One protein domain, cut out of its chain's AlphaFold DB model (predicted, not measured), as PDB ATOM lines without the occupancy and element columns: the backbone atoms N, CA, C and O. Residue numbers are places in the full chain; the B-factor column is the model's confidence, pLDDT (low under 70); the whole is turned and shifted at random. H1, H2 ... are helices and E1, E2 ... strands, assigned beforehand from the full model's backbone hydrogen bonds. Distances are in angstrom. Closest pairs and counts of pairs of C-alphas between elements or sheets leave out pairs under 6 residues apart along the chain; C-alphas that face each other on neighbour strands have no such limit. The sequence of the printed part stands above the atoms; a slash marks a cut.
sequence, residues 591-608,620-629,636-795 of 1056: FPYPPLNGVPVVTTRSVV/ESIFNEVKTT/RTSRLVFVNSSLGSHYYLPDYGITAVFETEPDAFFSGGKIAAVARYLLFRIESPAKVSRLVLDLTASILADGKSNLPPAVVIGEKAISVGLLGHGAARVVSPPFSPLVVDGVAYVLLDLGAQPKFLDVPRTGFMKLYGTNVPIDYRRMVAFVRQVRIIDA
ATOM      1  N   PHE A 591      22.230 -39.186 -13.714       88.50
ATOM      2  CA  PHE A 591      22.634 -40.426 -13.053       88.50
ATOM      3  C   PHE A 591      23.277 -41.361 -14.092       88.50
ATOM      4  O   PHE A 591      22.574 -41.839 -14.986       88.50
ATOM      5  N   PRO A 592      24.592 -41.641 -14.016       81.50
ATOM      6  CA  PRO A 592      25.330 -42.254 -15.126       81.50
ATOM      7  C   PRO A 592      25.074 -43.757 -15.325       81.50
ATOM      8  O   PRO A 592      25.536 -44.329 -16.309       81.50
ATOM      9  N   TYR A 593      24.336 -44.408 -14.425       82.75
ATOM     10  CA  TYR A 593      24.150 -45.861 -14.414       82.75
ATOM     11  C   TYR A 593      22.746 -46.285 -14.881       82.75
ATOM     12  O   TYR A 593      21.809 -45.475 -14.853       82.75
ATOM     13  N   PRO A 594      22.569 -47.553 -15.305       76.50
ATOM     14  CA  PRO A 594      21.256 -48.095 -15.628       76.50
ATOM     15  C   PRO A 594      20.259 -47.934 -14.465       76.50
ATOM     16  O   PRO A 594      20.658 -48.042 -13.304       76.50
ATOM     17  N   PRO A 595      18.966 -47.708 -14.758       76.38
ATOM     18  CA  PRO A 595      18.370 -47.689 -16.097       76.38
ATOM     19  C   PRO A 595      18.399 -46.324 -16.795       76.38
ATOM     20  O   PRO A 595      17.981 -46.241 -17.947       76.38
ATOM     21  N   LEU A 596      18.875 -45.263 -16.136       83.62
ATOM     22  CA  LEU A 596      18.850 -43.913 -16.706       83.62
ATOM     23  C   LEU A 596      19.998 -43.649 -17.684       83.62
ATOM     24  O   LEU A 596      19.805 -42.886 -18.621       83.62
ATOM     25  N   ASN A 597      21.163 -44.284 -17.510       85.44
ATOM     26  CA  ASN A 597      22.308 -44.182 -18.431       85.44
ATOM     27  C   ASN A 597      22.667 -42.727 -18.808       85.44
ATOM     28  O   ASN A 597      22.933 -42.418 -19.970       85.44
ATOM     29  N   GLY A 598      22.626 -41.816 -17.833       82.88
ATOM     30  CA  GLY A 598      22.940 -40.398 -18.016       82.88
ATOM     31  C   GLY A 598      21.790 -39.522 -18.526       82.88
ATOM     32  O   GLY A 598      21.971 -38.304 -18.607       82.88
ATOM     33  N   VAL A 599      20.609 -40.083 -18.821       87.38
ATOM     34  CA  VAL A 599      19.411 -39.296 -19.163       87.38
ATOM     35  C   VAL A 599      19.088 -38.330 -18.012       87.38
ATOM     36  O   VAL A 599      19.008 -38.765 -16.859       87.38
ATOM     37  N   PRO A 600      18.914 -37.025 -18.296       89.44
ATOM     38  CA  PRO A 600      18.719 -36.025 -17.259       89.44
ATOM     39  C   PRO A 600      17.368 -36.180 -16.555       89.44
ATOM     40  O   PRO A 600      16.308 -36.197 -17.184       89.44
ATOM     41  N   VAL A 601      17.417 -36.219 -15.227       92.12
ATOM     42  CA  VAL A 601      16.270 -36.087 -14.329       92.12
ATOM     43  C   VAL A 601      16.127 -34.615 -13.975       92.12
ATOM     44  O   VAL A 601      17.007 -34.024 -13.350       92.12
ATOM     45  N   VAL A 602      15.026 -34.005 -14.399       91.31
ATOM     46  CA  VAL A 602      14.799 -32.567 -14.249       91.31
ATOM     47  C   VAL A 602      14.025 -32.311 -12.963       91.31
ATOM     48  O   VAL A 602      12.988 -32.927 -12.741       91.31
ATOM     49  N   THR A 603      14.502 -31.399 -12.124       88.94
ATOM     50  CA  THR A 603      13.808 -30.903 -10.926       88.94
ATOM     51  C   THR A 603      13.883 -29.373 -10.875       88.94
ATOM     52  O   THR A 603      14.458 -28.741 -11.761       88.94
ATOM     53  N   THR A 604      13.273 -28.749  -9.871       84.50
ATOM     54  CA  THR A 604      13.261 -27.287  -9.704       84.50
ATOM     55  C   THR A 604      14.011 -26.897  -8.444       84.50
ATOM     56  O   THR A 604      13.966 -27.601  -7.437       84.50
ATOM     57  N   ARG A 605      14.719 -25.772  -8.511       79.88
ATOM     58  CA  ARG A 605      15.403 -25.177  -7.366       79.88
ATOM     59  C   ARG A 605      14.499 -24.140  -6.707       79.88
ATOM     60  O   ARG A 605      13.864 -23.343  -7.404       79.88
ATOM     61  N   SER A 606      14.481 -24.125  -5.378       77.25
ATOM     62  CA  SER A 606      13.787 -23.086  -4.620       77.25
ATOM     63  C   SER A 606      14.415 -21.714  -4.892       77.25
ATOM     64  O   SER A 606      15.621 -21.596  -5.109       77.25
ATOM     65  N   VAL A 607      13.589 -20.662  -4.892       78.06
ATOM     66  CA  VAL A 607      14.034 -19.276  -5.155       78.06
ATOM     67  C   VAL A 607      15.074 -18.817  -4.126       78.06
ATOM     68  O   VAL A 607      16.028 -18.121  -4.467       78.06
ATOM     69  N   VAL A 608      14.904 -19.258  -2.878       83.75
ATOM     70  CA  VAL A 608      15.811 -19.027  -1.754       83.75
ATOM     71  C   VAL A 608      16.039 -20.337  -1.012       83.75
ATOM     72  O   VAL A 608      15.145 -21.180  -0.962       83.75
ATOM     73  N   GLU A 620       3.248 -37.774   9.418       61.88
ATOM     74  CA  GLU A 620       2.647 -38.386   8.240       61.88
ATOM     75  C   GLU A 620       3.695 -38.975   7.299       61.88
ATOM     76  O   GLU A 620       3.430 -39.970   6.643       61.88
ATOM     77  N   SER A 621       4.911 -38.420   7.257       75.31
ATOM     78  CA  SER A 621       5.911 -38.841   6.267       75.31
ATOM     79  C   SER A 621       6.381 -40.281   6.491       75.31
ATOM     80  O   SER A 621       6.798 -40.638   7.596       75.31
ATOM     81  N   ILE A 622       6.370 -41.101   5.436       86.00
ATOM     82  CA  ILE A 622       7.060 -42.405   5.396       86.00
ATOM     83  C   ILE A 622       8.589 -42.249   5.259       86.00
ATOM     84  O   ILE A 622       9.317 -43.240   5.203       86.00
ATOM     85  N   PHE A 623       9.089 -41.010   5.200       87.00
ATOM     86  CA  PHE A 623      10.507 -40.680   5.122       87.00
ATOM     87  C   PHE A 623      11.049 -40.229   6.474       87.00
ATOM     88  O   PHE A 623      10.440 -39.400   7.151       87.00
ATOM     89  N   ASN A 624      12.258 -40.692   6.804       79.81
ATOM     90  CA  ASN A 624      12.958 -40.389   8.059       79.81
ATOM     91  C   ASN A 624      12.245 -40.934   9.316       79.81
ATOM     92  O   ASN A 624      11.156 -41.497   9.261       79.81
ATOM     93  N   GLU A 625      12.888 -40.796  10.476       68.00
ATOM     94  CA  GLU A 625      12.277 -41.091  11.777       68.00
ATOM     95  C   GLU A 625      11.934 -39.801  12.526       68.00
ATOM     96  O   GLU A 625      12.644 -38.794  12.427       68.00
ATOM     97  N   VAL A 626      10.850 -39.849  13.306       57.78
ATOM     98  CA  VAL A 626      10.498 -38.798  14.261       57.78
ATOM     99  C   VAL A 626      11.503 -38.872  15.409       57.78
ATOM    100  O   VAL A 626      11.424 -39.764  16.252       57.78
ATOM    101  N   LYS A 627      12.478 -37.959  15.441       52.84
ATOM    102  CA  LYS A 627      13.285 -37.756  16.648       52.84
ATOM    103  C   LYS A 627      12.397 -37.052  17.673       52.84
ATOM    104  O   LYS A 627      12.044 -35.890  17.489       52.84
ATOM    105  N   THR A 628      12.046 -37.745  18.751       35.19
ATOM    106  CA  THR A 628      11.531 -37.123  19.971       35.19
ATOM    107  C   THR A 628      12.615 -36.201  20.523       35.19
ATOM    108  O   THR A 628      13.607 -36.675  21.063       35.19
ATOM    109  N   THR A 629      12.467 -34.892  20.291       33.78
ATOM    110  CA  THR A 629      13.024 -33.794  21.106       33.78
ATOM    111  C   THR A 629      14.318 -34.123  21.868       33.78
ATOM    112  O   THR A 629      14.346 -34.114  23.097       33.78
ATOM    113  N   ARG A 636      24.104 -34.488  13.747       55.62
ATOM    114  CA  ARG A 636      23.907 -34.432  12.287       55.62
ATOM    115  C   ARG A 636      23.597 -35.821  11.720       55.62
ATOM    116  O   ARG A 636      24.464 -36.489  11.171       55.62
ATOM    117  N   THR A 637      22.355 -36.265  11.853       69.12
ATOM    118  CA  THR A 637      21.855 -37.452  11.144       69.12
ATOM    119  C   THR A 637      21.398 -37.065   9.743       69.12
ATOM    120  O   THR A 637      20.587 -36.147   9.624       69.12
ATOM    121  N   SER A 638      21.872 -37.777   8.718       81.19
ATOM    122  CA  SER A 638      21.415 -37.639   7.329       81.19
ATOM    123  C   SER A 638      19.888 -37.726   7.230       81.19
ATOM    124  O   SER A 638      19.279 -38.612   7.836       81.19
ATOM    125  N   ARG A 639      19.257 -36.833   6.460       83.19
ATOM    126  CA  ARG A 639      17.795 -36.820   6.251       83.19
ATOM    127  C   ARG A 639      17.445 -36.798   4.771       83.19
ATOM    128  O   ARG A 639      18.104 -36.116   3.995       83.19
ATOM    129  N   LEU A 640      16.387 -37.512   4.401       88.69
ATOM    130  CA  LEU A 640      15.808 -37.524   3.062       88.69
ATOM    131  C   LEU A 640      14.718 -36.460   2.939       88.69
ATOM    132  O   LEU A 640      13.776 -36.456   3.726       88.69
ATOM    133  N   VAL A 641      14.822 -35.622   1.916       88.50
ATOM    134  CA  VAL A 641      13.790 -34.679   1.481       88.50
ATOM    135  C   VAL A 641      13.339 -35.140   0.103       88.50
ATOM    136  O   VAL A 641      14.132 -35.118  -0.840       88.50
ATOM    137  N   PHE A 642      12.101 -35.613  -0.029       89.75
ATOM    138  CA  PHE A 642      11.576 -35.968  -1.350       89.75
ATOM    139  C   PHE A 642      11.444 -34.700  -2.194       89.75
ATOM    140  O   PHE A 642      10.999 -33.670  -1.696       89.75
ATOM    141  N   VAL A 643      11.824 -34.769  -3.468       88.44
ATOM    142  CA  VAL A 643      11.720 -33.644  -4.404       88.44
ATOM    143  C   VAL A 643      11.047 -34.110  -5.689       88.44
ATOM    144  O   VAL A 643      11.395 -35.159  -6.235       88.44
ATOM    145  N   ASN A 644      10.084 -33.338  -6.205       88.06
ATOM    146  CA  ASN A 644       9.480 -33.702  -7.488       88.06
ATOM    147  C   ASN A 644      10.525 -33.632  -8.604       88.06
ATOM    148  O   ASN A 644      11.417 -32.780  -8.609       88.06
ATOM    149  N   SER A 645      10.353 -34.488  -9.599       89.62
ATOM    150  CA  SER A 645      11.186 -34.533 -10.788       89.62
ATOM    151  C   SER A 645      10.378 -34.914 -12.022       89.62
ATOM    152  O   SER A 645       9.227 -35.332 -11.918       89.62
ATOM    153  N   SER A 646      11.019 -34.868 -13.189       90.50
ATOM    154  CA  SER A 646      10.473 -35.382 -14.449       90.50
ATOM    155  C   SER A 646      10.094 -36.869 -14.417       90.50
ATOM    156  O   SER A 646       9.423 -37.331 -15.336       90.50
ATOM    157  N   LEU A 647      10.519 -37.626 -13.396       90.94
ATOM    158  CA  LEU A 647      10.221 -39.052 -13.238       90.94
ATOM    159  C   LEU A 647       9.181 -39.358 -12.153       90.94
ATOM    160  O   LEU A 647       8.658 -40.472 -12.124       90.94
ATOM    161  N   GLY A 648       8.923 -38.421 -11.240       89.12
ATOM    162  CA  GLY A 648       8.191 -38.705 -10.010       89.12
ATOM    163  C   GLY A 648       7.736 -37.449  -9.273       89.12
ATOM    164  O   GLY A 648       8.555 -36.567  -9.016       89.12
ATOM    165  N   SER A 649       6.459 -37.375  -8.888       87.00
ATOM    166  CA  SER A 649       5.877 -36.239  -8.150       87.00
ATOM    167  C   SER A 649       5.060 -36.649  -6.916       87.00
ATOM    168  O   SER A 649       4.589 -37.782  -6.803       87.00
ATOM    169  N   HIS A 650       4.884 -35.725  -5.966       84.88
ATOM    170  CA  HIS A 650       3.943 -35.888  -4.850       84.88
ATOM    171  C   HIS A 650       2.474 -35.812  -5.296       84.88
ATOM    172  O   HIS A 650       2.112 -34.965  -6.114       84.88
ATOM    173  N   TYR A 651       1.599 -36.594  -4.653       81.00
ATOM    174  CA  TYR A 651       0.160 -36.652  -4.968       81.00
ATOM    175  C   TYR A 651      -0.624 -35.344  -4.822       81.00
ATOM    176  O   TYR A 651      -1.702 -35.227  -5.391       81.00
ATOM    177  N   TYR A 652      -0.122 -34.357  -4.076       73.88
ATOM    178  CA  TYR A 652      -0.814 -33.077  -3.904       73.88
ATOM    179  C   TYR A 652      -0.892 -32.235  -5.196       73.88
ATOM    180  O   TYR A 652      -1.684 -31.298  -5.264       73.88
ATOM    181  N   LEU A 653      -0.022 -32.485  -6.181       65.50
ATOM    182  CA  LEU A 653      -0.098 -31.936  -7.545       65.50
ATOM    183  C   LEU A 653       0.190 -33.107  -8.492       65.50
ATOM    184  O   LEU A 653       1.324 -33.260  -8.946       65.50
ATOM    185  N   PRO A 654      -0.790 -34.002  -8.687       60.06
ATOM    186  CA  PRO A 654      -0.565 -35.228  -9.424       60.06
ATOM    187  C   PRO A 654      -0.370 -34.887 -10.900       60.06
ATOM    188  O   PRO A 654      -1.317 -34.542 -11.606       60.06
ATOM    189  N   ASP A 655       0.868 -35.002 -11.368       65.12
ATOM    190  CA  ASP A 655       1.153 -35.035 -12.796       65.12
ATOM    191  C   ASP A 655       0.765 -36.419 -13.322       65.12
ATOM    192  O   ASP A 655       1.224 -37.455 -12.816       65.12
ATOM    193  N   TYR A 656      -0.140 -36.438 -14.304       64.50
ATOM    194  CA  TYR A 656      -0.736 -37.668 -14.815       64.50
ATOM    195  C   TYR A 656       0.336 -38.691 -15.206       64.50
ATOM    196  O   TYR A 656       1.208 -38.432 -16.031       64.50
ATOM    197  N   GLY A 657       0.247 -39.878 -14.602       69.06
ATOM    198  CA  GLY A 657       1.119 -41.015 -14.899       69.06
ATOM    199  C   GLY A 657       2.474 -41.031 -14.182       69.06
ATOM    200  O   GLY A 657       3.127 -42.071 -14.233       69.06
ATOM    201  N   ILE A 658       2.875 -39.958 -13.486       82.56
ATOM    202  CA  ILE A 658       4.184 -39.877 -12.800       82.56
ATOM    203  C   ILE A 658       4.087 -39.601 -11.291       82.56
ATOM    204  O   ILE A 658       5.093 -39.311 -10.652       82.56
ATOM    205  N   THR A 659       2.902 -39.687 -10.680       88.06
ATOM    206  CA  THR A 659       2.790 -39.596  -9.214       88.06
ATOM    207  C   THR A 659       3.580 -40.733  -8.561       88.06
ATOM    208  O   THR A 659       3.284 -41.904  -8.781       88.06
ATOM    209  N   ALA A 660       4.596 -40.382  -7.775       90.25
ATOM    210  CA  ALA A 660       5.539 -41.308  -7.159       90.25
ATOM    211  C   ALA A 660       5.130 -41.741  -5.753       90.25
ATOM    212  O   ALA A 660       5.421 -42.866  -5.357       90.25
ATOM    213  N   VAL A 661       4.483 -40.854  -4.998       89.50
ATOM    214  CA  VAL A 661       4.127 -41.079  -3.590       89.50
ATOM    215  C   VAL A 661       2.717 -40.559  -3.359       89.50
ATOM    216  O   VAL A 661       2.460 -39.364  -3.547       89.50
ATOM    217  N   PHE A 662       1.821 -41.461  -2.964       88.12
ATOM    218  CA  PHE A 662       0.428 -41.165  -2.632       88.12
ATOM    219  C   PHE A 662       0.244 -40.780  -1.161       88.12
ATOM    220  O   PHE A 662       1.181 -40.852  -0.365       88.12
ATOM    221  N   GLU A 663      -0.964 -40.327  -0.818       83.31
ATOM    222  CA  GLU A 663      -1.344 -40.012   0.560       83.31
ATOM    223  C   GLU A 663      -1.062 -41.201   1.484       83.31
ATOM    224  O   GLU A 663      -1.272 -42.359   1.114       83.31
ATOM    225  N   THR A 664      -0.560 -40.904   2.681       85.38
ATOM    226  CA  THR A 664      -0.313 -41.924   3.700       85.38
ATOM    227  C   THR A 664      -1.635 -42.363   4.323       85.38
ATOM    228  O   THR A 664      -2.467 -41.536   4.698       85.38
ATOM    229  N   GLU A 665      -1.815 -43.668   4.468       84.06
ATOM    230  CA  GLU A 665      -3.014 -44.306   4.997       84.06
ATOM    231  C   GLU A 665      -2.682 -45.232   6.183       84.06
ATOM    232  O   GLU A 665      -1.514 -45.590   6.388       84.06
ATOM    233  N   PRO A 666      -3.677 -45.598   7.013       85.44
ATOM    234  CA  PRO A 666      -3.478 -46.562   8.090       85.44
ATOM    235  C   PRO A 666      -2.969 -47.906   7.561       85.44
ATOM    236  O   PRO A 666      -3.487 -48.434   6.579       85.44
ATOM    237  N   ASP A 667      -1.977 -48.477   8.238       88.44
ATOM    238  CA  ASP A 667      -1.448 -49.791   7.880       88.44
ATOM    239  C   ASP A 667      -2.453 -50.898   8.238       88.44
ATOM    240  O   ASP A 667      -2.921 -50.993   9.375       88.44
ATOM    241  N   ALA A 668      -2.777 -51.748   7.262       84.44
ATOM    242  CA  ALA A 668      -3.730 -52.843   7.429       84.44
ATOM    243  C   ALA A 668      -3.236 -53.951   8.379       84.44
ATOM    244  O   ALA A 668      -4.053 -54.668   8.956       84.44
ATOM    245  N   PHE A 669      -1.918 -54.101   8.549       86.31
ATOM    246  CA  PHE A 669      -1.310 -55.193   9.317       86.31
ATOM    247  C   PHE A 669      -0.799 -54.753  10.688       86.31
ATOM    248  O   PHE A 669      -0.810 -55.538  11.639       86.31
ATOM    249  N   PHE A 670      -0.362 -53.499  10.811       86.25
ATOM    250  CA  PHE A 670       0.208 -52.962  12.043       86.25
ATOM    251  C   PHE A 670      -0.698 -51.882  12.630       86.25
ATOM    252  O   PHE A 670      -0.794 -50.777  12.106       86.25
ATOM    253  N   SER A 671      -1.350 -52.183  13.757       79.88
ATOM    254  CA  SER A 671      -2.229 -51.222  14.432       79.88
ATOM    255  C   SER A 671      -1.475 -49.938  14.803       79.88
ATOM    256  O   SER A 671      -0.416 -49.990  15.425       79.88
ATOM    257  N   GLY A 672      -2.011 -48.782  14.397       77.25
ATOM    258  CA  GLY A 672      -1.361 -47.475  14.566       77.25
ATOM    259  C   GLY A 672      -0.181 -47.220  13.619       77.25
ATOM    260  O   GLY A 672       0.388 -46.129  13.642       77.25
ATOM    261  N   GLY A 673       0.180 -48.200  12.787       82.44
ATOM    262  CA  GLY A 673       1.131 -48.051  11.695       82.44
ATOM    263  C   GLY A 673       0.554 -47.227  10.548       82.44
ATOM    264  O   GLY A 673      -0.656 -47.009  10.443       82.44
ATOM    265  N   LYS A 674       1.449 -46.773   9.676       86.44
ATOM    266  CA  LYS A 674       1.118 -45.972   8.501       86.44
ATOM    267  C   LYS A 674       1.860 -46.509   7.286       86.44
ATOM    268  O   LYS A 674       2.969 -47.030   7.419       86.44
ATOM    269  N   ILE A 675       1.256 -46.355   6.120       91.50
ATOM    270  CA  ILE A 675       1.798 -46.852   4.863       91.50
ATOM    271  C   ILE A 675       1.406 -45.913   3.723       91.50
ATOM    272  O   ILE A 675       0.411 -45.206   3.826       91.50
ATOM    273  N   ALA A 676       2.171 -45.871   2.638       91.94
ATOM    274  CA  ALA A 676       1.807 -45.102   1.452       91.94
ATOM    275  C   ALA A 676       1.986 -45.939   0.189       91.94
ATOM    276  O   ALA A 676       2.985 -46.644   0.032       91.94
ATOM    277  N   ALA A 677       1.044 -45.831  -0.743       92.69
ATOM    278  CA  ALA A 677       1.240 -46.351  -2.087       92.69
ATOM    279  C   ALA A 677       2.364 -45.570  -2.790       92.69
ATOM    280  O   ALA A 677       2.381 -44.335  -2.767       92.69
ATOM    281  N   VAL A 678       3.291 -46.281  -3.433       94.56
ATOM    282  CA  VAL A 678       4.396 -45.670  -4.183       94.56
ATOM    283  C   VAL A 678       4.492 -46.220  -5.601       94.56
ATOM    284  O   VAL A 678       4.231 -47.400  -5.852       94.56
ATOM    285  N   ALA A 679       4.882 -45.364  -6.540       93.69
ATOM    286  CA  ALA A 679       5.220 -45.750  -7.903       93.69
ATOM    287  C   ALA A 679       6.733 -45.979  -8.049       93.69
ATOM    288  O   ALA A 679       7.449 -46.190  -7.075       93.69
ATOM    289  N   ARG A 680       7.215 -46.000  -9.292       93.75
ATOM    290  CA  ARG A 680       8.538 -46.524  -9.634       93.75
ATOM    291  C   ARG A 680       9.715 -45.684  -9.129       93.75
ATOM    292  O   ARG A 680      10.649 -46.259  -8.584       93.75
ATOM    293  N   TYR A 681       9.702 -44.370  -9.351       94.19
ATOM    294  CA  TYR A 681      10.867 -43.505  -9.136       94.19
ATOM    295  C   TYR A 681      10.641 -42.523  -7.991       94.19
ATOM    296  O   TYR A 681       9.682 -41.754  -8.022       94.19
ATOM    297  N   LEU A 682      11.558 -42.495  -7.024       94.69
ATOM    298  CA  LEU A 682      11.560 -41.528  -5.928       94.69
ATOM    299  C   LEU A 682      12.909 -40.807  -5.877       94.69
ATOM    300  O   LEU A 682      13.936 -41.433  -5.616       94.69
ATOM    301  N   LEU A 683      12.909 -39.498  -6.133       94.25
ATOM    302  CA  LEU A 683      14.102 -38.660  -6.039       94.25
ATOM    303  C   LEU A 683      14.143 -37.975  -4.673       94.25
ATOM    304  O   LEU A 683      13.181 -37.324  -4.261       94.25
ATOM    305  N   PHE A 684      15.283 -38.083  -3.999       93.62
ATOM    306  CA  PHE A 684      15.523 -37.435  -2.721       93.62
ATOM    307  C   PHE A 684      16.741 -36.522  -2.792       93.62
ATOM    308  O   PHE A 684      17.791 -36.888  -3.323       93.62
ATOM    309  N   ARG A 685      16.608 -35.351  -2.177       91.25
ATOM    310  CA  ARG A 685      17.719 -34.538  -1.690       91.25
ATOM    311  C   ARG A 685      18.116 -35.041  -0.299       91.25
ATOM    312  O   ARG A 685      17.247 -35.411   0.490       91.25
ATOM    313  N   ILE A 686      19.411 -35.064   0.007       90.06
ATOM    314  CA  ILE A 686      19.929 -35.491   1.312       90.06
ATOM    315  C   ILE A 686      20.467 -34.281   2.071       90.06
ATOM    316  O   ILE A 686      21.438 -33.646   1.659       90.06
ATOM    317  N   GLU A 687      19.863 -34.005   3.219       85.44
ATOM    318  CA  GLU A 687      20.332 -33.002   4.172       85.44
ATOM    319  C   GLU A 687      21.352 -33.625   5.129       85.44
ATOM    320  O   GLU A 687      21.138 -34.729   5.634       85.44
ATOM    321  N   SER A 688      22.448 -32.908   5.403       84.19
ATOM    322  CA  SER A 688      23.587 -33.404   6.202       84.19
ATOM    323  C   SER A 688      24.114 -34.779   5.737       84.19
ATOM    324  O   SER A 688      24.140 -35.712   6.537       84.19
ATOM    325  N   PRO A 689      24.517 -34.937   4.459       85.75
ATOM    326  CA  PRO A 689      24.869 -36.237   3.896       85.75
ATOM    327  C   PRO A 689      26.130 -36.833   4.535       85.75
ATOM    328  O   PRO A 689      27.174 -36.184   4.625       85.75
ATOM    329  N   ALA A 690      26.058 -38.113   4.898       86.06
ATOM    330  CA  ALA A 690      27.241 -38.922   5.167       86.06
ATOM    331  C   ALA A 690      28.005 -39.200   3.859       86.06
ATOM    332  O   ALA A 690      27.399 -39.345   2.796       86.06
ATOM    333  N   LYS A 691      29.339 -39.334   3.939       85.56
ATOM    334  CA  LYS A 691      30.173 -39.687   2.771       85.56
ATOM    335  C   LYS A 691      29.765 -41.026   2.157       85.56
ATOM    336  O   LYS A 691      29.781 -41.173   0.943       85.56
ATOM    337  N   VAL A 692      29.419 -41.987   3.012       91.00
ATOM    338  CA  VAL A 692      28.952 -43.315   2.623       91.00
ATOM    339  C   VAL A 692      27.682 -43.605   3.411       91.00
ATOM    340  O   VAL A 692      27.660 -43.483   4.634       91.00
ATOM    341  N   SER A 693      26.619 -43.966   2.705       91.88
ATOM    342  CA  SER A 693      25.282 -44.157   3.264       91.88
ATOM    343  C   SER A 693      24.739 -45.554   2.962       91.88
ATOM    344  O   SER A 693      25.189 -46.217   2.030       91.88
ATOM    345  N   ARG A 694      23.742 -45.998   3.731       92.50
ATOM    346  CA  ARG A 694      22.872 -47.140   3.401       92.50
ATOM    347  C   ARG A 694      21.417 -46.688   3.379       92.50
ATOM    348  O   ARG A 694      21.027 -45.813   4.153       92.50
ATOM    349  N   LEU A 695      20.618 -47.292   2.507       93.62
ATOM    350  CA  LEU A 695      19.180 -47.069   2.415       93.62
ATOM    351  C   LEU A 695      18.464 -48.191   3.165       93.62
ATOM    352  O   LEU A 695      18.766 -49.359   2.949       93.62
ATOM    353  N   VAL A 696      17.500 -47.850   4.010       93.31
ATOM    354  CA  VAL A 696      16.562 -48.818   4.579       93.31
ATOM    355  C   VAL A 696      15.220 -48.642   3.893       93.31
ATOM    356  O   VAL A 696      14.724 -47.516   3.803       93.31
ATOM    357  N   LEU A 697      14.653 -49.753   3.431       96.12
ATOM    358  CA  LEU A 697      13.383 -49.806   2.716       96.12
ATOM    359  C   LEU A 697      12.482 -50.862   3.363       96.12
ATOM    360  O   LEU A 697      12.863 -52.027   3.446       96.12
ATOM    361  N   ASP A 698      11.305 -50.438   3.820       95.62
ATOM    362  CA  ASP A 698      10.253 -51.288   4.390       95.62
ATOM    363  C   ASP A 698       8.992 -51.165   3.535       95.62
ATOM    364  O   ASP A 698       8.442 -50.065   3.388       95.62
ATOM    365  N   LEU A 699       8.564 -52.273   2.931       97.06
ATOM    366  CA  LEU A 699       7.449 -52.301   1.994       97.06
ATOM    367  C   LEU A 699       6.693 -53.628   1.990       97.06
ATOM    368  O   LEU A 699       7.157 -54.656   2.482       97.06
ATOM    369  N   THR A 700       5.519 -53.602   1.370       95.75
ATOM    370  CA  THR A 700       4.689 -54.774   1.119       95.75
ATOM    371  C   THR A 700       4.049 -54.741  -0.263       95.75
ATOM    372  O   THR A 700       3.598 -53.700  -0.755       95.75
ATOM    373  N   ALA A 701       4.003 -55.915  -0.880       94.12
ATOM    374  CA  ALA A 701       3.237 -56.233  -2.076       94.12
ATOM    375  C   ALA A 701       2.007 -57.110  -1.749       94.12
ATOM    376  O   ALA A 701       1.242 -57.466  -2.650       94.12
ATOM    377  N   SER A 702       1.782 -57.450  -0.470       89.38
ATOM    378  CA  SER A 702       0.729 -58.377  -0.027       89.38
ATOM    379  C   SER A 702      -0.686 -57.903  -0.360       89.38
ATOM    380  O   SER A 702      -1.552 -58.718  -0.658       89.38
ATOM    381  N   ILE A 703      -0.915 -56.587  -0.343       86.88
ATOM    382  CA  ILE A 703      -2.234 -55.959  -0.546       86.88
ATOM    383  C   ILE A 703      -2.401 -55.314  -1.932       86.88
ATOM    384  O   ILE A 703      -3.340 -54.557  -2.151       86.88
ATOM    385  N   LEU A 704      -1.516 -55.621  -2.892       85.75
ATOM    386  CA  LEU A 704      -1.665 -55.155  -4.281       85.75
ATOM    387  C   LEU A 704      -2.835 -55.822  -5.020       85.75
ATOM    388  O   LEU A 704      -3.265 -55.312  -6.050       85.75
ATOM    389  N   ALA A 705      -3.315 -56.967  -4.522       75.31
ATOM    390  CA  ALA A 705      -4.396 -57.754  -5.119       75.31
ATOM    391  C   ALA A 705      -4.185 -58.104  -6.612       75.31
ATOM    392  O   ALA A 705      -5.134 -58.386  -7.333       75.31
ATOM    393  N   ASP A 706      -2.935 -58.140  -7.087       80.62
ATOM    394  CA  ASP A 706      -2.589 -58.444  -8.484       80.62
ATOM    395  C   ASP A 706      -2.413 -59.952  -8.755       80.62
ATOM    396  O   ASP A 706      -2.022 -60.362  -9.853       80.62
ATOM    397  N   GLY A 707      -2.651 -60.782  -7.733       81.75
ATOM    398  CA  GLY A 707      -2.455 -62.229  -7.760       81.75
ATOM    399  C   GLY A 707      -0.992 -62.663  -7.905       81.75
ATOM    400  O   GLY A 707      -0.733 -63.837  -8.180       81.75
ATOM    401  N   LYS A 708      -0.021 -61.755  -7.773       87.94
ATOM    402  CA  LYS A 708       1.414 -62.062  -7.888       87.94
ATOM    403  C   LYS A 708       2.175 -61.677  -6.632       87.94
ATOM    404  O   LYS A 708       3.056 -62.424  -6.235       87.94
ATOM    405  N   SER A 709       1.858 -60.538  -6.017       90.12
ATOM    406  CA  SER A 709       2.518 -60.053  -4.795       90.12
ATOM    407  C   SER A 709       4.050 -60.061  -4.886       90.12
ATOM    408  O   SER A 709       4.729 -60.288  -3.889       90.12
ATOM    409  N   ASN A 710       4.600 -59.854  -6.088       93.81
ATOM    410  CA  ASN A 710       6.043 -59.865  -6.318       93.81
ATOM    411  C   ASN A 710       6.679 -58.661  -5.625       93.81
ATOM    412  O   ASN A 710       6.242 -57.526  -5.835       93.81
ATOM    413  N   LEU A 711       7.757 -58.894  -4.881       95.94
ATOM    414  CA  LEU A 711       8.576 -57.799  -4.388       95.94
ATOM    415  C   LEU A 711       9.361 -57.175  -5.559       95.94
ATOM    416  O   LEU A 711       9.916 -57.901  -6.392       95.94
ATOM    417  N   PRO A 712       9.388 -55.834  -5.678       95.38
ATOM    418  CA  PRO A 712      10.119 -55.157  -6.744       95.38
ATOM    419  C   PRO A 712      11.631 -55.395  -6.609       95.38
ATOM    420  O   PRO A 712      12.112 -55.471  -5.486       95.38
ATOM    421  N   PRO A 713      12.421 -55.451  -7.695       92.88
ATOM    422  CA  PRO A 713      13.868 -55.674  -7.593       92.88
ATOM    423  C   PRO A 713      14.631 -54.544  -6.878       92.88
ATOM    424  O   PRO A 713      15.670 -54.820  -6.294       92.88
ATOM    425  N   ALA A 714      14.114 -53.310  -6.935       95.44
ATOM    426  CA  ALA A 714      14.618 -52.064  -6.342       95.44
ATOM    427  C   ALA A 714      16.143 -51.787  -6.379       95.44
ATOM    428  O   ALA A 714      16.979 -52.517  -5.849       95.44
ATOM    429  N   VAL A 715      16.511 -50.625  -6.912       95.62
ATOM    430  CA  VAL A 715      17.890 -50.133  -7.000       95.62
ATOM    431  C   VAL A 715      17.968 -48.725  -6.417       95.62
ATOM    432  O   VAL A 715      17.141 -47.867  -6.726       95.62
ATOM    433  N   VAL A 716      18.986 -48.473  -5.595       95.25
ATOM    434  CA  VAL A 716      19.359 -47.131  -5.138       95.25
ATOM    435  C   VAL A 716      20.494 -46.595  -6.009       95.25
ATOM    436  O   VAL A 716      21.476 -47.293  -6.263       95.25
ATOM    437  N   ILE A 717      20.351 -45.372  -6.511       94.62
ATOM    438  CA  ILE A 717      21.238 -44.771  -7.509       94.62
ATOM    439  C   ILE A 717      21.763 -43.440  -6.961       94.62
ATOM    440  O   ILE A 717      21.021 -42.468  -6.817       94.62
ATOM    441  N   GLY A 718      23.055 -43.419  -6.637       92.50
ATOM    442  CA  GLY A 718      23.822 -42.215  -6.310       92.50
ATOM    443  C   GLY A 718      24.924 -42.013  -7.347       92.50
ATOM    444  O   GLY A 718      24.649 -41.975  -8.546       92.50
ATOM    445  N   GLU A 719      26.183 -41.979  -6.907       90.81
ATOM    446  CA  GLU A 719      27.334 -42.084  -7.816       90.81
ATOM    447  C   GLU A 719      27.384 -43.433  -8.531       90.81
ATOM    448  O   GLU A 719      27.977 -43.513  -9.591       90.81
ATOM    449  N   LYS A 720      26.798 -44.489  -7.954       90.50
ATOM    450  CA  LYS A 720      26.655 -45.826  -8.549       90.50
ATOM    451  C   LYS A 720      25.248 -46.359  -8.291       90.50
ATOM    452  O   LYS A 720      24.588 -45.929  -7.345       90.50
ATOM    453  N   ALA A 721      24.816 -47.308  -9.114       92.19
ATOM    454  CA  ALA A 721      23.592 -48.075  -8.901       92.19
ATOM    455  C   ALA A 721      23.878 -49.314  -8.033       92.19
ATOM    456  O   ALA A 721      24.778 -50.094  -8.352       92.19
ATOM    457  N   ILE A 722      23.117 -49.500  -6.952       94.19
ATOM    458  CA  ILE A 722      23.245 -50.627  -6.017       94.19
ATOM    459  C   ILE A 722      21.879 -51.288  -5.816       94.19
ATOM    460  O   ILE A 722      20.890 -50.610  -5.544       94.19
ATOM    461  N   SER A 723      21.820 -52.618  -5.934       93.75
ATOM    462  CA  SER A 723      20.605 -53.381  -5.621       93.75
ATOM    463  C   SER A 723      20.280 -53.302  -4.130       93.75
ATOM    464  O   SER A 723      21.165 -53.456  -3.287       93.75
ATOM    465  N   VAL A 724      19.007 -53.076  -3.806       93.38
ATOM    466  CA  VAL A 724      18.531 -52.983  -2.418       93.38
ATOM    467  C   VAL A 724      18.337 -54.378  -1.793       93.38
ATOM    468  O   VAL A 724      18.356 -54.503  -0.574       93.38
ATOM    469  N   GLY A 725      18.235 -55.437  -2.609       91.38
ATOM    470  CA  GLY A 725      18.220 -56.829  -2.133       91.38
ATOM    471  C   GLY A 725      16.839 -57.384  -1.768       91.38
ATOM    472  O   GLY A 725      16.745 -58.272  -0.922       91.38
ATOM    473  N   LEU A 726      15.776 -56.873  -2.394       95.25
ATOM    474  CA  LEU A 726      14.421 -57.417  -2.278       95.25
ATOM    475  C   LEU A 726      14.297 -58.747  -3.041       95.25
ATOM    476  O   LEU A 726      14.780 -58.875  -4.166       95.25
ATOM    477  N   LEU A 727      13.648 -59.732  -2.422       94.75
ATOM    478  CA  LEU A 727      13.559 -61.109  -2.915       94.75
ATOM    479  C   LEU A 727      12.204 -61.745  -2.575       94.75
ATOM    480  O   LEU A 727      11.768 -61.659  -1.428       94.75
ATOM    481  N   GLY A 728      11.587 -62.424  -3.544       95.12
ATOM    482  CA  GLY A 728      10.380 -63.228  -3.334       95.12
ATOM    483  C   GLY A 728       9.064 -62.450  -3.385       95.12
ATOM    484  O   GLY A 728       8.904 -61.510  -4.169       95.12
ATOM    485  N   HIS A 729       8.115 -62.861  -2.539       95.31
ATOM    486  CA  HIS A 729       6.743 -62.347  -2.497       95.31
ATOM    487  C   HIS A 729       6.346 -61.819  -1.110       95.31
ATOM    488  O   HIS A 729       6.924 -62.204  -0.097       95.31
ATOM    489  N   GLY A 730       5.320 -60.970  -1.052       94.12
ATOM    490  CA  GLY A 730       4.747 -60.490   0.210       94.12
ATOM    491  C   GLY A 730       5.414 -59.211   0.707       94.12
ATOM    492  O   GLY A 730       5.375 -58.197   0.009       94.12
ATOM    493  N   ALA A 731       5.995 -59.238   1.907       96.44
ATOM    494  CA  ALA A 731       6.615 -58.081   2.547       96.44
ATOM    495  C   ALA A 731       8.138 -58.214   2.667       96.44
ATOM    496  O   ALA A 731       8.711 -59.310   2.617       96.44
ATOM    497  N   ALA A 732       8.797 -57.068   2.825       97.44
ATOM    498  CA  ALA A 732      10.231 -57.000   3.034       97.44
ATOM    499  C   ALA A 732      10.632 -55.748   3.808       97.44
ATOM    500  O   ALA A 732      10.099 -54.657   3.594       97.44
ATOM    501  N   ARG A 733      11.660 -55.908   4.637       96.31
ATOM    502  CA  ARG A 733      12.396 -54.816   5.256       96.31
ATOM    503  C   ARG A 733      13.882 -55.072   5.084       96.31
ATOM    504  O   ARG A 733      14.421 -56.004   5.673       96.31
ATOM    505  N   VAL A 734      14.541 -54.244   4.284       95.50
ATOM    506  CA  VAL A 734      15.908 -54.490   3.810       95.50
ATOM    507  C   VAL A 734      16.812 -53.280   4.015       95.50
ATOM    508  O   VAL A 734      16.347 -52.138   4.058       95.50
ATOM    509  N   VAL A 735      18.116 -53.533   4.141       93.00
ATOM    510  CA  VAL A 735      19.157 -52.504   4.228       93.00
ATOM    511  C   VAL A 735      20.098 -52.667   3.039       93.00
ATOM    512  O   VAL A 735      20.689 -53.726   2.850       93.00
ATOM    513  N   SER A 736      20.256 -51.618   2.233       94.19
ATOM    514  CA  SER A 736      21.123 -51.664   1.057       94.19
ATOM    515  C   SER A 736      22.599 -51.829   1.447       94.19
ATOM    516  O   SER A 736      23.024 -51.366   2.515       94.19
ATOM    517  N   PRO A 737      23.436 -52.355   0.537       93.81
ATOM    518  CA  PRO A 737      24.877 -52.172   0.628       93.81
ATOM    519  C   PRO A 737      25.264 -50.675   0.681       93.81
ATOM    520  O   PRO A 737      24.473 -49.818   0.263       93.81
ATOM    521  N   PRO A 738      26.468 -50.341   1.188       93.94
ATOM    522  CA  PRO A 738      26.951 -48.960   1.252       93.94
ATOM    523  C   PRO A 738      27.076 -48.303  -0.132       93.94
ATOM    524  O   PRO A 738      27.637 -48.905  -1.049       93.94
ATOM    525  N   PHE A 739      26.628 -47.052  -0.269       93.31
ATOM    526  CA  PHE A 739      26.739 -46.245  -1.492       93.31
ATOM    527  C   PHE A 739      27.107 -44.782  -1.203       93.31
ATOM    528  O   PHE A 739      26.888 -44.278  -0.100       93.31
ATOM    529  N   SER A 740      27.624 -44.089  -2.220       93.75
ATOM    530  CA  SER A 740      27.864 -42.639  -2.199       93.75
ATOM    531  C   SER A 740      26.728 -41.902  -2.925       93.75
ATOM    532  O   SER A 740      26.405 -42.283  -4.056       93.75
ATOM    533  N   PRO A 741      26.108 -40.870  -2.326       94.25
ATOM    534  CA  PRO A 741      25.142 -40.012  -3.015       94.25
ATOM    535  C   PRO A 741      25.745 -39.234  -4.189       94.25
ATOM    536  O   PRO A 741      26.925 -38.902  -4.165       94.25
ATOM    537  N   LEU A 742      24.924 -38.872  -5.178       93.44
ATOM    538  CA  LEU A 742      25.335 -37.988  -6.271       93.44
ATOM    539  C   LEU A 742      25.388 -36.537  -5.772       93.44
ATOM    540  O   LEU A 742      24.378 -36.027  -5.298       93.44
ATOM    541  N   VAL A 743      26.524 -35.849  -5.902       93.06
ATOM    542  CA  VAL A 743      26.648 -34.435  -5.501       93.06
ATOM    543  C   VAL A 743      26.596 -33.525  -6.728       93.06
ATOM    544  O   VAL A 743      27.428 -33.643  -7.623       93.06
ATOM    545  N   VAL A 744      25.641 -32.591  -6.750       89.62
ATOM    546  CA  VAL A 744      25.480 -31.568  -7.798       89.62
ATOM    547  C   VAL A 744      25.356 -30.206  -7.125       89.62
ATOM    548  O   VAL A 744      24.566 -30.049  -6.200       89.62
ATOM    549  N   ASP A 745      26.168 -29.233  -7.543       87.50
ATOM    550  CA  ASP A 745      26.216 -27.879  -6.963       87.50
ATOM    551  C   ASP A 745      26.351 -27.853  -5.423       87.50
ATOM    552  O   ASP A 745      25.820 -26.976  -4.743       87.50
ATOM    553  N   GLY A 746      27.065 -28.832  -4.855       87.12
ATOM    554  CA  GLY A 746      27.267 -28.963  -3.407       87.12
ATOM    555  C   GLY A 746      26.092 -29.579  -2.637       87.12
ATOM    556  O   GLY A 746      26.169 -29.686  -1.414       87.12
ATOM    557  N   VAL A 747      25.034 -30.018  -3.324       88.88
ATOM    558  CA  VAL A 747      23.865 -30.691  -2.738       88.88
ATOM    559  C   VAL A 747      23.886 -32.176  -3.102       88.88
ATOM    560  O   VAL A 747      24.159 -32.541  -4.244       88.88
ATOM    561  N   ALA A 748      23.611 -33.043  -2.126       93.06
ATOM    562  CA  ALA A 748      23.577 -34.489  -2.320       93.06
ATOM    563  C   ALA A 748      22.179 -34.974  -2.733       93.06
ATOM    564  O   ALA A 748      21.176 -34.590  -2.129       93.06
ATOM    565  N   TYR A 749      22.130 -35.869  -3.716       94.12
ATOM    566  CA  TYR A 749      20.921 -36.474  -4.264       94.12
ATOM    567  C   TYR A 749      21.040 -37.998  -4.334       94.12
ATOM    568  O   TYR A 749      22.119 -38.560  -4.544       94.12
ATOM    569  N   VAL A 750      19.903 -38.672  -4.195       95.19
ATOM    570  CA  VAL A 750      19.770 -40.115  -4.406       95.19
ATOM    571  C   VAL A 750      18.433 -40.421  -5.070       95.19
ATOM    572  O   VAL A 750      17.406 -39.842  -4.719       95.19
ATOM    573  N   LEU A 751      18.446 -41.338  -6.032       95.56
ATOM    574  CA  LEU A 751      17.252 -41.843  -6.700       95.56
ATOM    575  C   LEU A 751      16.993 -43.290  -6.267       95.56
ATOM    576  O   LEU A 751      17.889 -44.128  -6.330       95.56
ATOM    577  N   LEU A 752      15.766 -43.594  -5.856       96.12
ATOM    578  CA  LEU A 752      15.279 -44.958  -5.658       96.12
ATOM    579  C   LEU A 752      14.416 -45.348  -6.865       96.12
ATOM    580  O   LEU A 752      13.393 -44.712  -7.121       96.12
ATOM    581  N   ASP A 753      14.822 -46.384  -7.597       95.50
ATOM    582  CA  ASP A 753      14.031 -47.008  -8.662       95.50
ATOM    583  C   ASP A 753      13.539 -48.378  -8.193       95.50
ATOM    584  O   ASP A 753      14.342 -49.288  -8.020       95.50
ATOM    585  N   LEU A 754      12.229 -48.567  -8.036       95.81
ATOM    586  CA  LEU A 754      11.650 -49.871  -7.693       95.81
ATOM    587  C   LEU A 754      11.722 -50.886  -8.856       95.81
ATOM    588  O   LEU A 754      11.508 -52.076  -8.661       95.81
ATOM    589  N   GLY A 755      12.047 -50.457 -10.075       92.44
ATOM    590  CA  GLY A 755      12.357 -51.332 -11.210       92.44
ATOM    591  C   GLY A 755      11.151 -52.014 -11.865       92.44
ATOM    592  O   GLY A 755      11.318 -52.742 -12.840       92.44
ATOM    593  N   ALA A 756       9.933 -51.759 -11.379       91.31
ATOM    594  CA  ALA A 756       8.691 -52.266 -11.952       91.31
ATOM    595  C   ALA A 756       7.812 -51.123 -12.471       91.31
ATOM    596  O   ALA A 756       7.796 -50.027 -11.913       91.31
ATOM    597  N   GLN A 757       7.068 -51.379 -13.549       90.62
ATOM    598  CA  GLN A 757       6.082 -50.420 -14.041       90.62
ATOM    599  C   GLN A 757       4.872 -50.383 -13.099       90.62
ATOM    600  O   GLN A 757       4.357 -51.453 -12.758       90.62
ATOM    601  N   PRO A 758       4.413 -49.187 -12.690       89.75
ATOM    602  CA  PRO A 758       3.291 -49.059 -11.776       89.75
ATOM    603  C   PRO A 758       1.982 -49.474 -12.460       89.75
ATOM    604  O   PRO A 758       1.771 -49.206 -13.646       89.75
ATOM    605  N   LYS A 759       1.093 -50.126 -11.709       88.12
ATOM    606  CA  LYS A 759      -0.203 -50.632 -12.193       88.12
ATOM    607  C   LYS A 759      -1.339 -50.149 -11.301       88.12
ATOM    608  O   LYS A 759      -1.109 -49.801 -10.148       88.12
ATOM    609  N   PHE A 760      -2.550 -50.128 -11.849       86.12
ATOM    610  CA  PHE A 760      -3.756 -49.887 -11.061       86.12
ATOM    611  C   PHE A 760      -4.061 -51.070 -10.146       86.12
ATOM    612  O   PHE A 760      -3.796 -52.217 -10.516       86.12
ATOM    613  N   LEU A 761      -4.668 -50.781  -8.998       83.31
ATOM    614  CA  LEU A 761      -5.284 -51.802  -8.157       83.31
ATOM    615  C   LEU A 761      -6.535 -52.352  -8.850       83.31
ATOM    616  O   LEU A 761      -7.387 -51.589  -9.318       83.31
ATOM    617  N   ASP A 762      -6.650 -53.677  -8.914       76.94
ATOM    618  CA  ASP A 762      -7.826 -54.336  -9.479       76.94
ATOM    619  C   ASP A 762      -8.929 -54.426  -8.418       76.94
ATOM    620  O   ASP A 762      -8.926 -55.298  -7.550       76.94
ATOM    621  N   VAL A 763      -9.861 -53.469  -8.451       82.38
ATOM    622  CA  VAL A 763     -11.007 -53.435  -7.536       82.38
ATOM    623  C   VAL A 763     -12.221 -54.061  -8.233       82.38
ATOM    624  O   VAL A 763     -12.806 -53.430  -9.127       82.38
ATOM    625  N   PRO A 764     -12.654 -55.275  -7.836       81.25
ATOM    626  CA  PRO A 764     -13.730 -55.977  -8.518       81.25
ATOM    627  C   PRO A 764     -15.066 -55.246  -8.365       81.25
ATOM    628  O   PRO A 764     -15.440 -54.776  -7.289       81.25
ATOM    629  N   ARG A 765     -15.839 -55.198  -9.455       88.00
ATOM    630  CA  ARG A 765     -17.187 -54.613  -9.464       88.00
ATOM    631  C   ARG A 765     -18.244 -55.682  -9.248       88.00
ATOM    632  O   ARG A 765     -18.501 -56.519 -10.117       88.00
ATOM    633  N   THR A 766     -18.887 -55.629  -8.092       89.50
ATOM    634  CA  THR A 766     -19.949 -56.557  -7.693       89.50
ATOM    635  C   THR A 766     -21.307 -55.844  -7.655       89.50
ATOM    636  O   THR A 766     -21.388 -54.642  -7.898       89.50
ATOM    637  N   GLY A 767     -22.401 -56.597  -7.495       92.75
ATOM    638  CA  GLY A 767     -23.746 -56.019  -7.375       92.75
ATOM    639  C   GLY A 767     -24.112 -54.998  -8.466       92.75
ATOM    640  O   GLY A 767     -23.879 -55.221  -9.659       92.75
ATOM    641  N   PHE A 768     -24.675 -53.861  -8.053       94.50
ATOM    642  CA  PHE A 768     -25.041 -52.741  -8.931       94.50
ATOM    643  C   PHE A 768     -23.851 -51.888  -9.385       94.50
ATOM    644  O   PHE A 768     -24.017 -51.065 -10.287       94.50
ATOM    645  N   MET A 769     -22.635 -52.120  -8.878       91.44
ATOM    646  CA  MET A 769     -21.433 -51.492  -9.447       91.44
ATOM    647  C   MET A 769     -21.240 -51.877 -10.920       91.44
ATOM    648  O   MET A 769     -20.644 -51.120 -11.685       91.44
ATOM    649  N   LYS A 770     -21.783 -53.030 -11.337       91.81
ATOM    650  CA  LYS A 770     -21.769 -53.515 -12.726       91.81
ATOM    651  C   LYS A 770     -22.558 -52.635 -13.705       91.81
ATOM    652  O   LYS A 770     -22.398 -52.800 -14.908       91.81
ATOM    653  N   LEU A 771     -23.377 -51.696 -13.217       89.38
ATOM    654  CA  LEU A 771     -24.036 -50.688 -14.058       89.38
ATOM    655  C   LEU A 771     -23.044 -49.654 -14.629       89.38
ATOM    656  O   LEU A 771     -23.380 -48.935 -15.566       89.38
ATOM    657  N   TYR A 772     -21.833 -49.576 -14.070       86.94
ATOM    658  CA  TYR A 772     -20.784 -48.642 -14.469       86.94
ATOM    659  C   TYR A 772     -19.741 -49.338 -15.358       86.94
ATOM    660  O   TYR A 772     -19.388 -50.495 -15.122       86.94
ATOM    661  N   GLY A 773     -19.177 -48.623 -16.341       83.81
ATOM    662  CA  GLY A 773     -18.137 -49.136 -17.256       83.81
ATOM    663  C   GLY A 773     -16.714 -49.071 -16.682       83.81
ATOM    664  O   GLY A 773     -16.421 -48.196 -15.868       83.81
ATOM    665  N   THR A 774     -15.824 -49.993 -17.060       83.38
ATOM    666  CA  THR A 774     -14.497 -50.213 -16.434       83.38
ATOM    667  C   THR A 774     -13.386 -49.263 -16.894       83.38
ATOM    668  O   THR A 774     -12.272 -49.352 -16.395       83.38
ATOM    669  N   ASN A 775     -13.686 -48.327 -17.799       80.19
ATOM    670  CA  ASN A 775     -12.707 -47.380 -18.351       80.19
ATOM    671  C   ASN A 775     -12.165 -46.373 -17.322       80.19
ATOM    672  O   ASN A 775     -11.105 -45.799 -17.543       80.19
ATOM    673  N   VAL A 776     -12.897 -46.140 -16.228       80.75
ATOM    674  CA  VAL A 776     -12.459 -45.314 -15.093       80.75
ATOM    675  C   VAL A 776     -12.215 -46.251 -13.906       80.75
ATOM    676  O   VAL A 776     -13.168 -46.910 -13.469       80.75
ATOM    677  N   PRO A 777     -10.979 -46.371 -13.393       82.06
ATOM    678  CA  PRO A 777     -10.696 -47.241 -12.260       82.06
ATOM    679  C   PRO A 777     -11.338 -46.687 -10.979       82.06
ATOM    680  O   PRO A 777     -11.539 -45.482 -10.842       82.06
ATOM    681  N   ILE A 778     -11.689 -47.574 -10.043       84.69
ATOM    682  CA  ILE A 778     -12.223 -47.163  -8.731       84.69
ATOM    683  C   ILE A 778     -11.105 -46.554  -7.881       84.69
ATOM    684  O   ILE A 778     -11.318 -45.538  -7.227       84.69
ATOM    685  N   ASP A 779      -9.918 -47.156  -7.934       82.94
ATOM    686  CA  ASP A 779      -8.696 -46.615  -7.356       82.94
ATOM    687  C   ASP A 779      -7.778 -46.123  -8.483       82.94
ATOM    688  O   ASP A 779      -7.346 -46.890  -9.344       82.94
ATOM    689  N   TYR A 780      -7.518 -44.817  -8.506       81.00
ATOM    690  CA  TYR A 780      -6.745 -44.169  -9.563       81.00
ATOM    691  C   TYR A 780      -5.227 -44.316  -9.387       81.00
ATOM    692  O   TYR A 780      -4.464 -43.909 -10.269       81.00
ATOM    693  N   ARG A 781      -4.771 -44.862  -8.254       85.44
ATOM    694  CA  ARG A 781      -3.351 -44.966  -7.931       85.44
ATOM    695  C   ARG A 781      -2.691 -45.994  -8.847       85.44
ATOM    696  O   ARG A 781      -3.078 -47.160  -8.883       85.44
ATOM    697  N   ARG A 782      -1.669 -45.557  -9.587       87.12
ATOM    698  CA  ARG A 782      -0.727 -46.450 -10.272       87.12
ATOM    699  C   ARG A 782       0.455 -46.675  -9.345       87.12
ATOM    700  O   ARG A 782       1.195 -45.735  -9.069       87.12
ATOM    701  N   MET A 783       0.655 -47.902  -8.891       91.19
ATOM    702  CA  MET A 783       1.649 -48.200  -7.866       91.19
ATOM    703  C   MET A 783       2.424 -49.488  -8.133       91.19
ATOM    704  O   MET A 783       2.028 -50.320  -8.949       91.19
ATOM    705  N   VAL A 784       3.564 -49.607  -7.460       94.38
ATOM    706  CA  VAL A 784       4.454 -50.775  -7.479       94.38
ATOM    707  C   VAL A 784       4.370 -51.545  -6.164       94.38
ATOM    708  O   VAL A 784       4.405 -52.767  -6.181       94.38
ATOM    709  N   ALA A 785       4.271 -50.838  -5.038       95.00
ATOM    710  CA  ALA A 785       4.196 -51.415  -3.700       95.00
ATOM    711  C   ALA A 785       3.575 -50.407  -2.726       95.00
ATOM    712  O   ALA A 785       3.454 -49.218  -3.038       95.00
ATOM    713  N   PHE A 786       3.228 -50.876  -1.532       95.25
ATOM    714  CA  PHE A 786       2.953 -50.013  -0.389       95.25
ATOM    715  C   PHE A 786       4.207 -49.934   0.489       95.25
ATOM    716  O   PHE A 786       4.762 -50.965   0.861       95.25
ATOM    717  N   VAL A 787       4.678 -48.730   0.812       95.62
ATOM    718  CA  VAL A 787       5.903 -48.486   1.590       95.62
ATOM    719  C   VAL A 787       5.557 -47.944   2.968       95.62
ATOM    720  O   VAL A 787       4.788 -46.992   3.092       95.62
ATOM    721  N   ARG A 788       6.161 -48.532   4.000       92.94
ATOM    722  CA  ARG A 788       6.047 -48.102   5.403       92.94
ATOM    723  C   ARG A 788       7.155 -47.137   5.788       92.94
ATOM    724  O   ARG A 788       6.927 -46.207   6.560       92.94
ATOM    725  N   GLN A 789       8.361 -47.361   5.263       92.12
ATOM    726  CA  GLN A 789       9.522 -46.550   5.606       92.12
ATOM    727  C   GLN A 789      10.562 -46.504   4.483       92.12
ATOM    728  O   GLN A 789      10.961 -47.538   3.945       92.12
ATOM    729  N   VAL A 790      11.077 -45.302   4.213       93.44
ATOM    730  CA  VAL A 790      12.359 -45.088   3.528       93.44
ATOM    731  C   VAL A 790      13.230 -44.192   4.403       93.44
ATOM    732  O   VAL A 790      12.835 -43.084   4.774       93.44
ATOM    733  N   ARG A 791      14.432 -44.649   4.754       90.00
ATOM    734  CA  ARG A 791      15.393 -43.832   5.516       90.00
ATOM    735  C   ARG A 791      16.813 -44.046   5.023       90.00
ATOM    736  O   ARG A 791      17.136 -45.095   4.471       90.00
ATOM    737  N   ILE A 792      17.662 -43.061   5.275       89.12
ATOM    738  CA  ILE A 792      19.094 -43.132   5.010       89.12
ATOM    739  C   ILE A 792      19.851 -43.163   6.340       89.12
ATOM    740  O   ILE A 792      19.496 -42.449   7.275       89.12
ATOM    741  N   ILE A 793      20.865 -44.017   6.435       87.69
ATOM    742  CA  ILE A 793      21.724 -44.154   7.617       87.69
ATOM    743  C   ILE A 793      23.194 -44.047   7.202       87.69
ATOM    744  O   ILE A 793      23.543 -44.382   6.070       87.69
ATOM    745  N   ASP A 794      24.053 -43.579   8.108       86.81
ATOM    746  CA  ASP A 794      25.504 -43.590   7.893       86.81
ATOM    747  C   ASP A 794      26.006 -45.041   7.902       86.81
ATOM    748  O   ASP A 794      25.701 -45.807   8.818       86.81
ATOM    749  N   ALA A 795      26.767 -45.425   6.876       83.62
ATOM    750  CA  ALA A 795      27.314 -46.773   6.761       83.62
ATOM    751  C   ALA A 795      28.347 -47.109   7.853       83.62
ATOM    752  O   ALA A 795      28.581 -48.292   8.102       83.62
TER     753      ALA A 795
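What this domain is: This is residues 591 to 608, 620 to 629 and 636 to 795 of the 1056 residues of an uncharacterized protein of Bradyrhizobium erythrophlei (UniProt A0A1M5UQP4). With little regular structure, two strongly twisted sheets, partly face to face, form a body from which residues 766 to 772, holding H1, stick out. The 188 printed residues, mostly strand, with under half in named elements, run E1 to E11, H1, E12. Sheet E3-E4-E12-E6-E9 is antiparallel; the other is branched at E11. It is compact, radius of gyration of the C-alphas 17.2 A, spanning 58 by 34 by 33 A.

How they stand to each other: E1, residues 600 to 605, pairs with no named strand. E5, 681 to 687, has E2, 639 to 642, on one side and E11, 747 to 753, on the other; N 641 and O 685, and N 684 and O 750, are 2.8 A apart. E7, 715 to 717, and E10, 742 to 744, are neighbours of E11; E8, 721 to 723, forms a hairpin with E7. E3, 659 to 666, and E4, 674 to 678, form a hairpin. E6, 693 to 700, is an inner strand, the antiparallel neighbour of E12, 785 to 794, with N 696 and O 791 2.8 A apart, and of E9, 731 to 735, with N 699 and O 732 2.9 A apart. H1, 767 to 771, is on neither sheet; 0 of 1 O i to N i+4 but 2 of 2 O i to N i+3 pairs are within range.

Where its parts are: E12, 25.5 A long, bends by 63 degrees at residue 788. C-alpha 600 is at (18.719, -36.025, -17.259), C-alpha 794 at (25.504, -43.590, 7.893).

The domain as a whole: Cuts omit 609 to 619, a gap of 25.5 A, and 630 to 635, 14.0 A. Links E2 to E3, E6 to E7, E11 to H1 and H1 to E12 are long. Confidence is under 70 at 13 residues, among them 625 to 629 and 653 to 657.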